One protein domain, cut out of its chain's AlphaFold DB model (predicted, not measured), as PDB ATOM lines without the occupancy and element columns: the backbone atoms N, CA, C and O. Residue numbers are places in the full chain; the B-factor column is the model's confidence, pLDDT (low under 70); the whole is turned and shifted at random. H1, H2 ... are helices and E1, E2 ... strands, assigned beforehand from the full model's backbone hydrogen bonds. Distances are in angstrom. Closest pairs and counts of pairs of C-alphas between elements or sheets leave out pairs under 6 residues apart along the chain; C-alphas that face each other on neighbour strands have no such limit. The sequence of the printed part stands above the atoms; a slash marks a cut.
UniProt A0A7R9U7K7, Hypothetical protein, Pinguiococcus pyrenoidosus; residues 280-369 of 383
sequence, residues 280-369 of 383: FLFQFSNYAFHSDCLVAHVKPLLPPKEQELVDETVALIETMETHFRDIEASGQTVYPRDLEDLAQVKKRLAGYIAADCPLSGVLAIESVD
ATOM      1  N   PHE A 280     -33.061  -0.837 -46.231       83.06
ATOM      2  CA  PHE A 280     -33.903  -0.620 -45.060       83.06
ATOM      3  C   PHE A 280     -34.270  -1.947 -44.398       83.06
ATOM      4  O   PHE A 280     -34.565  -2.941 -45.070       83.06
ATOM      5  N   LEU A 281     -34.265  -1.946 -43.065       82.75
ATOM      6  CA  LEU A 281     -34.586  -3.098 -42.231       82.75
ATOM      7  C   LEU A 281     -35.675  -2.719 -41.241       82.75
ATOM      8  O   LEU A 281     -35.494  -1.819 -40.420       82.75
ATOM      9  N   PHE A 282     -36.789  -3.439 -41.295       82.25
ATOM     10  CA  PHE A 282     -37.891  -3.235 -40.368       82.25
ATOM     11  C   PHE A 282     -37.728  -4.155 -39.158       82.25
ATOM     12  O   PHE A 282     -37.761  -5.380 -39.278       82.25
ATOM     13  N   GLN A 283     -37.564  -3.556 -37.976       71.81
ATOM     14  CA  GLN A 283     -37.248  -4.268 -36.730       71.81
ATOM     15  C   GLN A 283     -38.324  -5.280 -36.316       71.81
ATOM     16  O   GLN A 283     -38.000  -6.343 -35.797       71.81
ATOM     17  N   PHE A 284     -39.597  -4.970 -36.569       69.94
ATOM     18  CA  PHE A 284     -40.722  -5.794 -36.122       69.94
ATOM     19  C   PHE A 284     -41.013  -6.994 -37.027       69.94
ATOM     20  O   PHE A 284     -41.476  -8.024 -36.548       69.94
ATOM     21  N   SER A 285     -40.753  -6.870 -38.327       71.00
ATOM     22  CA  SER A 285     -41.095  -7.886 -39.328       71.00
ATOM     23  C   SER A 285     -39.882  -8.648 -39.863       71.00
ATOM     24  O   SER A 285     -40.049  -9.643 -40.564       71.00
ATOM     25  N   ASN A 286     -38.663  -8.198 -39.533       74.94
ATOM     26  CA  ASN A 286     -37.392  -8.718 -40.048       74.94
ATOM     27  C   ASN A 286     -37.332  -8.756 -41.589       74.94
ATOM     28  O   ASN A 286     -36.554  -9.506 -42.183       74.94
ATOM     29  N   TYR A 287     -38.170  -7.955 -42.253       83.94
ATOM     30  CA  TYR A 287     -38.114  -7.789 -43.693       83.94
ATOM     31  C   TYR A 287     -37.050  -6.768 -44.057       83.94
ATOM     32  O   TYR A 287     -36.905  -5.715 -43.428       83.94
ATOM     33  N   ALA A 288     -36.323  -7.105 -45.114       83.94
ATOM     34  CA  ALA A 288     -35.254  -6.300 -45.648       83.94
ATOM     35  C   ALA A 288     -35.559  -5.891 -47.085       83.94
ATOM     36  O   ALA A 288     -35.976  -6.713 -47.912       83.94
ATOM     37  N   PHE A 289     -35.314  -4.625 -47.395       85.69
ATOM     38  CA  PHE A 289     -35.607  -4.051 -48.700       85.69
ATOM     39  C   PHE A 289     -34.455  -3.164 -49.160       85.69
ATOM     40  O   PHE A 289     -33.820  -2.505 -48.343       85.69
ATOM     41  N   HIS A 290     -34.179  -3.124 -50.463       88.25
ATOM     42  CA  HIS A 290     -33.336  -2.062 -51.022       88.25
ATOM     43  C   HIS A 290     -34.113  -0.749 -51.070       88.25
ATOM     44  O   HIS A 290     -35.326  -0.780 -51.281       88.25
ATOM     45  N   SER A 291     -33.415   0.380 -50.937       84.69
ATOM     46  CA  SER A 291     -33.996   1.724 -51.048       84.69
ATOM     47  C   SER A 291     -34.808   1.875 -52.339       84.69
ATOM     48  O   SER A 291     -36.007   2.124 -52.280       84.69
ATOM     49  N   ASP A 292     -34.208   1.565 -53.493       85.62
ATOM     50  CA  ASP A 292     -34.862   1.671 -54.808       85.62
ATOM     51  C   ASP A 292     -36.115   0.789 -54.913       85.62
ATOM     52  O   ASP A 292     -37.149   1.190 -55.446       85.62
ATOM     53  N   CYS A 293     -36.024  -0.441 -54.391       84.81
ATOM     54  CA  CYS A 293     -37.136  -1.389 -54.427       84.81
ATOM     55  C   CYS A 293     -38.287  -0.916 -53.540       84.81
ATOM     56  O   CYS A 293     -39.449  -1.116 -53.892       84.81
ATOM     57  N   LEU A 294     -37.965  -0.302 -52.402       86.62
ATOM     58  CA  LEU A 294     -38.946   0.221 -51.468       86.62
ATOM     59  C   LEU A 294     -39.624   1.472 -52.038       86.62
ATOM     60  O   LEU A 294     -40.848   1.525 -52.035       86.62
ATOM     61  N   VAL A 295     -38.865   2.403 -52.631       86.75
ATOM     62  CA  VAL A 295     -39.408   3.576 -53.346       86.75
ATOM     63  C   VAL A 295     -40.408   3.134 -54.416       86.75
ATOM     64  O   VAL A 295     -41.526   3.640 -54.452       86.75
ATOM     65  N   ALA A 296     -40.048   2.151 -55.247       85.44
ATOM     66  CA  ALA A 296     -40.897   1.692 -56.347       85.44
ATOM     67  C   ALA A 296     -42.243   1.099 -55.888       85.44
ATOM     68  O   ALA A 296     -43.246   1.275 -56.576       85.44
ATOM     69  N   HIS A 297     -42.273   0.413 -54.740       82.44
ATOM     70  CA  HIS A 297     -43.491  -0.222 -54.219       82.44
ATOM     71  C   HIS A 297     -44.306   0.699 -53.306       82.44
ATOM     72  O   HIS A 297     -45.528   0.600 -53.286       82.44
ATOM     73  N   VAL A 298     -43.653   1.594 -52.561       84.50
ATOM     74  CA  VAL A 298     -44.307   2.505 -51.609       84.50
ATOM     75  C   VAL A 298     -44.882   3.725 -52.323       84.50
ATOM     76  O   VAL A 298     -46.018   4.095 -52.055       84.50
ATOM     77  N   LYS A 299     -44.167   4.298 -53.299       83.44
ATOM     78  CA  LYS A 299     -44.620   5.470 -54.067       83.44
ATOM     79  C   LYS A 299     -46.076   5.386 -54.567       83.44
ATOM     80  O   LYS A 299     -46.803   6.343 -54.320       83.44
ATOM     81  N   PRO A 300     -46.549   4.306 -55.223       83.06
ATOM     82  CA  PRO A 300     -47.931   4.247 -55.711       83.06
ATOM     83  C   PRO A 300     -48.991   4.191 -54.600       83.06
ATOM     84  O   PRO A 300     -50.151   4.480 -54.875       83.06
ATOM     85  N   LEU A 301     -48.611   3.826 -53.372       78.56
ATOM     86  CA  LEU A 301     -49.512   3.711 -52.221       78.56
ATOM     87  C   LEU A 301     -49.610   5.014 -51.407       78.56
ATOM     88  O   LEU A 301     -50.504   5.149 -50.580       78.56
ATOM     89  N   LEU A 302     -48.712   5.978 -51.634       80.94
ATOM     90  CA  LEU A 302     -48.704   7.261 -50.924       80.94
ATOM     91  C   LEU A 302     -49.681   8.277 -51.544       80.94
ATOM     92  O   LEU A 302     -49.965   8.210 -52.742       80.94
ATOM     93  N   PRO A 303     -50.152   9.276 -50.776       84.56
ATOM     94  CA  PRO A 303     -50.965  10.365 -51.306       84.56
ATOM     95  C   PRO A 303     -50.178  11.225 -52.318       84.56
ATOM     96  O   PRO A 303     -48.960  11.375 -52.197       84.56
ATOM     97  N   PRO A 304     -50.855  11.880 -53.283       83.31
ATOM     98  CA  PRO A 304     -50.202  12.541 -54.421       83.31
ATOM     99  C   PRO A 304     -49.214  13.644 -54.013       83.31
ATOM    100  O   PRO A 304     -48.178  13.813 -54.645       83.31
ATOM    101  N   LYS A 305     -49.484  14.352 -52.908       85.38
ATOM    102  CA  LYS A 305     -48.567  15.368 -52.362       85.38
ATOM    103  C   LYS A 305     -47.256  14.773 -51.848       85.38
ATOM    104  O   LYS A 305     -46.216  15.413 -51.932       85.38
ATOM    105  N   GLU A 306     -47.304  13.574 -51.276       83.25
ATOM    106  CA  GLU A 306     -46.114  12.903 -50.751       83.25
ATOM    107  C   GLU A 306     -45.327  12.215 -51.868       83.25
ATOM    108  O   GLU A 306     -44.103  12.176 -51.802       83.25
ATOM    109  N   GLN A 307     -45.996  11.770 -52.937       86.00
ATOM    110  CA  GLN A 307     -45.334  11.260 -54.142       86.00
ATOM    111  C   GLN A 307     -44.422  12.313 -54.790       86.00
ATOM    112  O   GLN A 307     -43.271  12.009 -55.098       86.00
ATOM    113  N   GLU A 308     -44.905  13.554 -54.941       87.62
ATOM    114  CA  GLU A 308     -44.110  14.672 -55.476       87.62
ATOM    115  C   GLU A 308     -42.881  14.970 -54.601       87.62
ATOM    116  O   GLU A 308     -41.781  15.173 -55.114       87.62
ATOM    117  N   LEU A 309     -43.045  14.939 -53.274       86.75
ATOM    118  CA  LEU A 309     -41.955  15.160 -52.319       86.75
ATOM    119  C   LEU A 309     -40.918  14.028 -52.339       86.75
ATOM    120  O   LEU A 309     -39.716  14.278 -52.202       86.75
ATOM    121  N   VAL A 310     -41.357  12.779 -52.506       87.88
ATOM    122  CA  VAL A 310     -40.453  11.636 -52.681       87.88
ATOM    123  C   VAL A 310     -39.662  11.788 -53.981       87.88
ATOM    124  O   VAL A 310     -38.447  11.623 -53.960       87.88
ATOM    125  N   ASP A 311     -40.298  12.193 -55.079       88.31
ATOM    126  CA  ASP A 311     -39.605  12.415 -56.355       88.31
ATOM    127  C   ASP A 311     -38.585  13.556 -56.282       88.31
ATOM    128  O   ASP A 311     -37.458  13.407 -56.754       88.31
ATOM    129  N   GLU A 312     -38.939  14.668 -55.632       89.81
ATOM    130  CA  GLU A 312     -38.024  15.788 -55.398       89.81
ATOM    131  C   GLU A 312     -36.810  15.356 -54.560       89.81
ATOM    132  O   GLU A 312     -35.668  15.685 -54.885       89.81
ATOM    133  N   THR A 313     -37.038  14.587 -53.492       86.81
ATOM    134  CA  THR A 313     -35.954  14.126 -52.611       86.81
ATOM    135  C   THR A 313     -35.067  13.067 -53.263       86.81
ATOM    136  O   THR A 313     -33.852  13.116 -53.071       86.81
ATOM    137  N   VAL A 314     -35.624  12.156 -54.069       88.44
ATOM    138  CA  VAL A 314     -34.846  11.183 -54.858       88.44
ATOM    139  C   VAL A 314     -34.006  11.897 -55.915       88.44
ATOM    140  O   VAL A 314     -32.804  11.650 -55.993       88.44
ATOM    141  N   ALA A 315     -34.587  12.846 -56.656       89.75
ATOM    142  CA  ALA A 315     -33.850  13.645 -57.634       89.75
ATOM    143  C   ALA A 315     -32.719  14.450 -56.972       89.75
ATOM    144  O   ALA A 315     -31.609  14.525 -57.498       89.75
ATOM    145  N   LEU A 316     -32.963  15.010 -55.782       88.50
ATOM    146  CA  LEU A 316     -31.932  15.713 -55.024       88.50
ATOM    147  C   LEU A 316     -30.779  14.776 -54.631       88.50
ATOM    148  O   LEU A 316     -29.621  15.143 -54.817       88.50
ATOM    149  N   ILE A 317     -31.065  13.555 -54.167       87.44
ATOM    150  CA  ILE A 317     -30.025  12.560 -53.854       87.44
ATOM    151  C   ILE A 317     -29.213  12.219 -55.105       87.44
ATOM    152  O   ILE A 317     -27.985  12.256 -55.051       87.44
ATOM    153  N   GLU A 318     -29.868  11.961 -56.237       87.81
ATOM    154  CA  GLU A 318     -29.180  11.656 -57.496       87.81
ATOM    155  C   GLU A 318     -28.276  12.812 -57.946       87.81
ATOM    156  O   GLU A 318     -27.117  12.583 -58.298       87.81
ATOM    157  N   THR A 319     -28.757  14.060 -57.879       88.69
ATOM    158  CA  THR A 319     -27.941  15.237 -58.230       88.69
ATOM    159  C   THR A 319     -26.729  15.386 -57.311       88.69
ATOM    160  O   THR A 319     -25.616  15.590 -57.802       88.69
ATOM    161  N   MET A 320     -26.898  15.193 -56.000       84.25
ATOM    162  CA  MET A 320     -25.793  15.231 -55.040       84.25
ATOM    163  C   MET A 320     -24.791  14.093 -55.285       84.25
ATOM    164  O   MET A 320     -23.588  14.335 -55.304       84.25
ATOM    165  N   GLU A 321     -25.251  12.871 -55.563       85.31
ATOM    166  CA  GLU A 321     -24.382  11.726 -55.877       85.31
ATOM    167  C   GLU A 321     -23.647  11.884 -57.221       85.31
ATOM    168  O   GLU A 321     -22.505  11.439 -57.363       85.31
ATOM    169  N   THR A 322     -24.254  12.527 -58.226       86.06
ATOM    170  CA  THR A 322     -23.536  12.906 -59.459       86.06
ATOM    171  C   THR A 322     -22.481  13.974 -59.197       86.06
ATOM    172  O   THR A 322     -21.342  13.811 -59.623       86.06
ATOM    173  N   HIS A 323     -22.815  14.992 -58.403       84.75
ATOM    174  CA  HIS A 323     -21.886  16.049 -58.024       84.75
ATOM    175  C   HIS A 323     -20.690  15.503 -57.228       84.75
ATOM    176  O   HIS A 323     -19.553  15.893 -57.483       84.75
ATOM    177  N   PHE A 324     -20.908  14.542 -56.324       83.06
ATOM    178  CA  PHE A 324     -19.812  13.867 -55.624       83.06
ATOM    179  C   PHE A 324     -18.924  13.052 -56.563       83.06
ATOM    180  O   PHE A 324     -17.703  13.150 -56.461       83.06
ATOM    181  N   ARG A 325     -19.503  12.324 -57.527       83.31
ATOM    182  CA  ARG A 325     -18.719  11.609 -58.549       83.31
ATOM    183  C   ARG A 325     -17.884  12.555 -59.416       83.31
ATOM    184  O   ARG A 325     -16.742  12.228 -59.732       83.31
ATOM    185  N   ASP A 326     -18.414  13.726 -59.758       83.50
ATOM    186  CA  ASP A 326     -17.695  14.740 -60.538       83.50
ATOM    187  C   ASP A 326     -16.554  15.385 -59.728       83.50
ATOM    188  O   ASP A 326     -15.448  15.572 -60.246       83.50
ATOM    189  N   ILE A 327     -16.780  15.662 -58.438       79.94
ATOM    190  CA  ILE A 327     -15.746  16.137 -57.504       79.94
ATOM    191  C   ILE A 327     -14.622  15.103 -57.370       79.94
ATOM    192  O   ILE A 327     -13.445  15.456 -57.490       79.94
ATOM    193  N   GLU A 328     -14.964  13.827 -57.193       78.50
ATOM    194  CA  GLU A 328     -13.986  12.738 -57.111       78.50
ATOM    195  C   GLU A 328     -13.196  12.585 -58.419       78.50
ATOM    196  O   GLU A 328     -11.969  12.454 -58.391       78.50
ATOM    197  N   ALA A 329     -13.864  12.686 -59.573       81.00
ATOM    198  CA  ALA A 329     -13.218  12.660 -60.885       81.00
ATOM    199  C   ALA A 329     -12.284  13.864 -61.113       81.00
ATOM    200  O   ALA A 329     -11.274  13.743 -61.809       81.00
ATOM    201  N   SER A 330     -12.583  15.013 -60.499       79.94
ATOM    202  CA  SER A 330     -11.738  16.215 -60.523       79.94
ATOM    203  C   SER A 330     -10.544  16.165 -59.552       79.94
ATOM    204  O   SER A 330      -9.698  17.062 -59.570       79.94
ATOM    205  N   GLY A 331     -10.438  15.115 -58.724       72.38
ATOM    206  CA  GLY A 331      -9.358  14.928 -57.749       72.38
ATOM    207  C   GLY A 331      -9.478  15.797 -56.490       72.38
ATOM    208  O   GLY A 331      -8.498  15.947 -55.759       72.38
ATOM    209  N   GLN A 332     -10.653  16.382 -56.237       76.50
ATOM    210  CA  GLN A 332     -10.948  17.149 -55.026       76.50
ATOM    211  C   GLN A 332     -11.552  16.250 -53.938       76.50
ATOM    212  O   GLN A 332     -12.222  15.261 -54.219       76.50
ATOM    213  N   THR A 333     -11.304  16.585 -52.671       73.38
ATOM    214  CA  THR A 333     -11.881  15.866 -51.527       73.38
ATOM    215  C   THR A 333     -13.262  16.418 -51.199       73.38
ATOM    216  O   THR A 333     -13.393  17.624 -50.985       73.38
ATOM    217  N   VAL A 334     -14.263  15.543 -51.094       76.06
ATOM    218  CA  VAL A 334     -15.608  15.900 -50.620       76.06
ATOM    219  C   VAL A 334     -15.529  16.446 -49.191       76.06
ATOM    220  O   VAL A 334     -14.875  15.848 -48.330       76.06
ATOM    221  N   TYR A 335     -16.173  17.585 -48.924       77.62
ATOM    222  CA  TYR A 335     -16.162  18.171 -47.588       77.62
ATOM    223  C   TYR A 335     -17.088  17.396 -46.635       77.62
ATOM    224  O   TYR A 335     -18.158  16.948 -47.045       77.62
ATOM    225  N   PRO A 336     -16.744  17.295 -45.335       78.06
ATOM    226  CA  PRO A 336     -17.582  16.618 -44.339       78.06
ATOM    227  C   PRO A 336     -19.017  17.158 -44.254       78.06
ATOM    228  O   PRO A 336     -19.942  16.400 -43.990       78.06
ATOM    229  N   ARG A 337     -19.205  18.456 -44.522       79.75
ATOM    230  CA  ARG A 337     -20.518  19.112 -44.501       79.75
ATOM    231  C   ARG A 337     -21.450  18.603 -45.600       79.75
ATOM    232  O   ARG A 337     -22.612  18.339 -45.331       79.75
ATOM    233  N   ASP A 338     -20.926  18.395 -46.805       79.31
ATOM    234  CA  ASP A 338     -21.740  17.930 -47.931       79.31
ATOM    235  C   ASP A 338     -22.209  16.475 -47.712       79.31
ATOM    236  O   ASP A 338     -23.300  16.085 -48.133       79.31
ATOM    237  N   LEU A 339     -21.409  15.674 -46.993       81.62
ATOM    238  CA  LEU A 339     -21.785  14.324 -46.556       81.62
ATOM    239  C   LEU A 339     -22.884  14.348 -45.481       81.62
ATOM    240  O   LEU A 339     -23.779  13.500 -45.509       81.62
ATOM    241  N   GLU A 340     -22.836  15.305 -44.549       84.56
ATOM    242  CA  GLU A 340     -23.895  15.519 -43.551       84.56
ATOM    243  C   GLU A 340     -25.209  15.950 -44.213       84.56
ATOM    244  O   GLU A 340     -26.269  15.411 -43.880       84.56
ATOM    245  N   ASP A 341     -25.136  16.846 -45.199       85.25
ATOM    246  CA  ASP A 341     -26.296  17.300 -45.965       85.25
ATOM    247  C   ASP A 341     -26.931  16.127 -46.740       85.25
ATOM    248  O   ASP A 341     -28.143  15.910 -46.658       85.25
ATOM    249  N   LEU A 342     -26.127  15.285 -47.405       84.94
ATOM    250  CA  LEU A 342     -26.628  14.070 -48.067       84.94
ATOM    251  C   LEU A 342     -27.254  13.090 -47.061       84.94
ATOM    252  O   LEU A 342     -28.317  12.522 -47.328       84.94
ATOM    253  N   ALA A 343     -26.648  12.908 -45.887       85.12
ATOM    254  CA  ALA A 343     -27.216  12.069 -44.835       85.12
ATOM    255  C   ALA A 343     -28.565  12.611 -44.329       85.12
ATOM    256  O   ALA A 343     -29.492  11.835 -44.076       85.12
ATOM    257  N   GLN A 344     -28.715  13.935 -44.224       88.56
ATOM    258  CA  GLN A 344     -29.970  14.576 -43.839       88.56
ATOM    259  C   GLN A 344     -31.063  14.372 -44.896       88.56
ATOM    260  O   GLN A 344     -32.204  14.059 -44.540       88.56
ATOM    261  N   VAL A 345     -30.725  14.480 -46.184       86.50
ATOM    262  CA  VAL A 345     -31.669  14.218 -47.283       86.50
ATOM    263  C   VAL A 345     -32.067  12.736 -47.323       86.50
ATOM    264  O   VAL A 345     -33.260  12.435 -47.376       86.50
ATOM    265  N   LYS A 346     -31.115  11.801 -47.176       86.94
ATOM    266  CA  LYS A 346     -31.412  10.357 -47.070       86.94
ATOM    267  C   LYS A 346     -32.302  10.037 -45.862       86.94
ATOM    268  O   LYS A 346     -33.217   9.221 -45.968       86.94
ATOM    269  N   LYS A 347     -32.106  10.719 -44.728       87.25
ATOM    270  CA  LYS A 347     -32.980  10.598 -43.548       87.25
ATOM    271  C   LYS A 347     -34.393  11.118 -43.816       87.25
ATOM    272  O   LYS A 347     -35.357  10.513 -43.352       87.25
ATOM    273  N   ARG A 348     -34.532  12.219 -44.561       87.56
ATOM    274  CA  ARG A 348     -35.839  12.756 -44.963       87.56
ATOM    275  C   ARG A 348     -36.579  11.777 -45.875       87.56
ATOM    276  O   ARG A 348     -37.750  11.514 -45.625       87.56
ATOM    277  N   LEU A 349     -35.888  11.182 -46.849       87.56
ATOM    278  CA  LEU A 349     -36.440  10.121 -47.699       87.56
ATOM    279  C   LEU A 349     -36.912   8.918 -46.864       87.56
ATOM    280  O   LEU A 349     -38.035   8.445 -47.027       87.56
ATOM    281  N   ALA A 350     -36.086   8.463 -45.916       84.94
ATOM    282  CA  ALA A 350     -36.440   7.377 -45.004       84.94
ATOM    283  C   ALA A 350     -37.687   7.694 -44.158       84.94
ATOM    284  O   ALA A 350     -38.471   6.795 -43.877       84.94
ATOM    285  N   GLY A 351     -37.905   8.959 -43.792       86.12
ATOM    286  CA  GLY A 351     -39.099   9.390 -43.062       86.12
ATOM    287  C   GLY A 351     -40.408   9.186 -43.832       86.12
ATOM    288  O   GLY A 351     -41.419   8.908 -43.202       86.12
ATOM    289  N   TYR A 352     -40.391   9.278 -45.165       83.56
ATOM    290  CA  TYR A 352     -41.572   9.013 -45.997       83.56
ATOM    291  C   TYR A 352     -41.715   7.527 -46.331       83.56
ATOM    292  O   TYR A 352     -42.806   6.971 -46.294       83.56
ATOM    293  N   ILE A 353     -40.602   6.871 -46.656       82.94
ATOM    294  CA  ILE A 353     -40.619   5.535 -47.258       82.94
ATOM    295  C   ILE A 353     -40.560   4.417 -46.208       82.94
ATOM    296  O   ILE A 353     -41.140   3.352 -46.401       82.94
ATOM    297  N   ALA A 354     -39.857   4.641 -45.098       80.38
ATOM    298  CA  ALA A 354     -39.670   3.660 -44.029       80.38
ATOM    299  C   ALA A 354     -40.561   3.930 -42.802       80.38
ATOM    300  O   ALA A 354     -40.316   3.359 -41.740       80.38
ATOM    301  N   ALA A 355     -41.584   4.784 -42.941       79.75
ATOM    302  CA  ALA A 355     -42.581   5.017 -41.896       79.75
ATOM    303  C   ALA A 355     -43.391   3.748 -41.591       79.75
ATOM    304  O   ALA A 355     -43.637   3.448 -40.426       79.75
ATOM    305  N   ASP A 356     -43.734   2.982 -42.631       80.06
ATOM    306  CA  ASP A 356     -44.505   1.748 -42.524       80.06
ATOM    307  C   ASP A 356     -43.933   0.632 -43.401       80.06
ATOM    308  O   ASP A 356     -43.374   0.856 -44.474       80.06
ATOM    309  N   CYS A 357     -44.087  -0.612 -42.940       81.44
ATOM    310  CA  CYS A 357     -43.677  -1.788 -43.702       81.44
ATOM    311  C   CYS A 357     -44.748  -2.136 -44.755       81.44
ATOM    312  O   CYS A 357     -45.877  -2.445 -44.367       81.44
ATOM    313  N   PRO A 358     -44.421  -2.231 -46.058       77.50
ATOM    314  CA  PRO A 358     -45.407  -2.545 -47.104       77.50
ATOM    315  C   PRO A 358     -46.053  -3.930 -46.984       77.50
ATOM    316  O   PRO A 358     -47.058  -4.198 -47.625       77.50
ATOM    317  N   LEU A 359     -45.455  -4.834 -46.202       77.00
ATOM    318  CA  LEU A 359     -45.909  -6.221 -46.056       77.00
ATOM    319  C   LEU A 359     -46.582  -6.511 -44.711       77.00
ATOM    320  O   LEU A 359     -47.127  -7.595 -44.523       77.00
ATOM    321  N   SER A 360     -46.486  -5.599 -43.742       78.31
ATOM    322  CA  SER A 360     -46.983  -5.840 -42.378       78.31
ATOM    323  C   SER A 360     -47.480  -4.594 -41.642       78.31
ATOM    324  O   SER A 360     -47.858  -4.707 -40.481       78.31
ATOM    325  N   GLY A 361     -47.406  -3.417 -42.262       77.62
ATOM    326  CA  GLY A 361     -47.881  -2.141 -41.723       77.62
ATOM    327  C   GLY A 361     -49.238  -1.741 -42.298       77.62
ATOM    328  O   GLY A 361     -49.895  -2.532 -42.976       77.62
ATOM    329  N   VAL A 362     -49.650  -0.499 -42.049       79.69
ATOM    330  CA  VAL A 362     -50.961   0.026 -42.477       79.69
ATOM    331  C   VAL A 362     -51.096   0.028 -44.002       79.69
ATOM    332  O   VAL A 362     -52.122  -0.401 -44.525       79.69
ATOM    333  N   LEU A 363     -50.012   0.356 -44.714       75.94
ATOM    334  CA  LEU A 363     -49.944   0.290 -46.178       75.94
ATOM    335  C   LEU A 363     -50.279  -1.103 -46.737       75.94
ATOM    336  O   LEU A 363     -50.865  -1.215 -47.811       75.94
ATOM    337  N   ALA A 364     -49.944  -2.175 -46.008       76.69
ATOM    338  CA  ALA A 364     -50.290  -3.532 -46.421       76.69
ATOM    339  C   ALA A 364     -51.806  -3.768 -46.349       76.69
ATOM    340  O   ALA A 364     -52.359  -4.436 -47.216       76.69
ATOM    341  N   ILE A 365     -52.476  -3.202 -45.342       79.00
ATOM    342  CA  ILE A 365     -53.926  -3.322 -45.143       79.00
ATOM    343  C   ILE A 365     -54.665  -2.543 -46.232       79.00
ATOM    344  O   ILE A 365     -55.553  -3.092 -46.871       79.00
ATOM    345  N   GLU A 366     -54.250  -1.304 -46.494       73.56
ATOM    346  CA  GLU A 366     -54.845  -0.464 -47.543       73.56
ATOM    347  C   GLU A 366     -54.634  -1.059 -48.944       73.56
ATOM    348  O   GLU A 366     -55.488  -0.926 -49.818       73.56
ATOM    349  N   SER A 367     -53.537  -1.799 -49.149       70.38
ATOM    350  CA  SER A 367     -53.278  -2.509 -50.406       70.38
ATOM    351  C   SER A 367     -54.182  -3.724 -50.659       70.38
ATOM    352  O   SER A 367     -54.237  -4.194 -51.793       70.38
ATOM    353  N   VAL A 368     -54.909  -4.228 -49.650       73.81
ATOM    354  CA  VAL A 368     -55.858  -5.350 -49.821       73.81
ATOM    355  C   VAL A 368     -57.080  -4.928 -50.635       73.81
ATOM    356  O   VAL A 368     -57.635  -5.744 -51.371       73.81
ATOM    357  N   ASP A 369     -57.481  -3.661 -50.524       70.12
ATOM    358  CA  ASP A 369     -58.652  -3.121 -51.219       70.12
ATOM    359  C   ASP A 369     -58.348  -2.735 -52.678       70.12
ATOM    360  O   ASP A 369     -59.265  -2.469 -53.459       70.12
TER     361      ASP A 369
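What this domain is: This is residues 280 to 369 of the 383 residues of the protein "Hypothetical protein" of Pinguiococcus pyrenoidosus (UniProt A0A7R9U7K7). A long helical hairpin of H2 and H3 has the shorter H1 packed at its open end, where E1 and the small H4 also lie; residues 326 to 331 stick out at the other end. The printed part has 90 residues, mostly helix, in the order E1, H1, H2, H3, H4. It is loose, radius of gyration of the C-alphas 15.5 A, spanning 52 by 28 by 18 A.

Where its parts are: H2, residues 304 to 329, runs 37.5 A from C-alpha 304 at (-50.202, 12.541, -54.421). H3, residues 336 to 353, runs 25.7 A to C-alpha 353 at (-40.619, 5.535, -47.258). H1 is residues 291 to 301, E1 288 to 290, H4 362 to 366.

How they stand to each other: H1, H2 and H3 form an up-and-down bundle, each running against the one before. H2 and H3 touch at a shallow tilt of 27 degrees, closest at the C-alphas of Thr 313 and Leu 349, 6.4 A. H1 and H2 only just touch, with 3 pairs of C-alphas within 8 A, closest Lys 299 and Gln 307, 5.8 A. E1 pairs with no named strand. Every O i to N i+4 pair is within hydrogen-bond range in H2, H3 and H4; in H1, 5 of 7.

The domain as a whole: The printed part has no cut and no long link; residue 284 is under pLDDT 70.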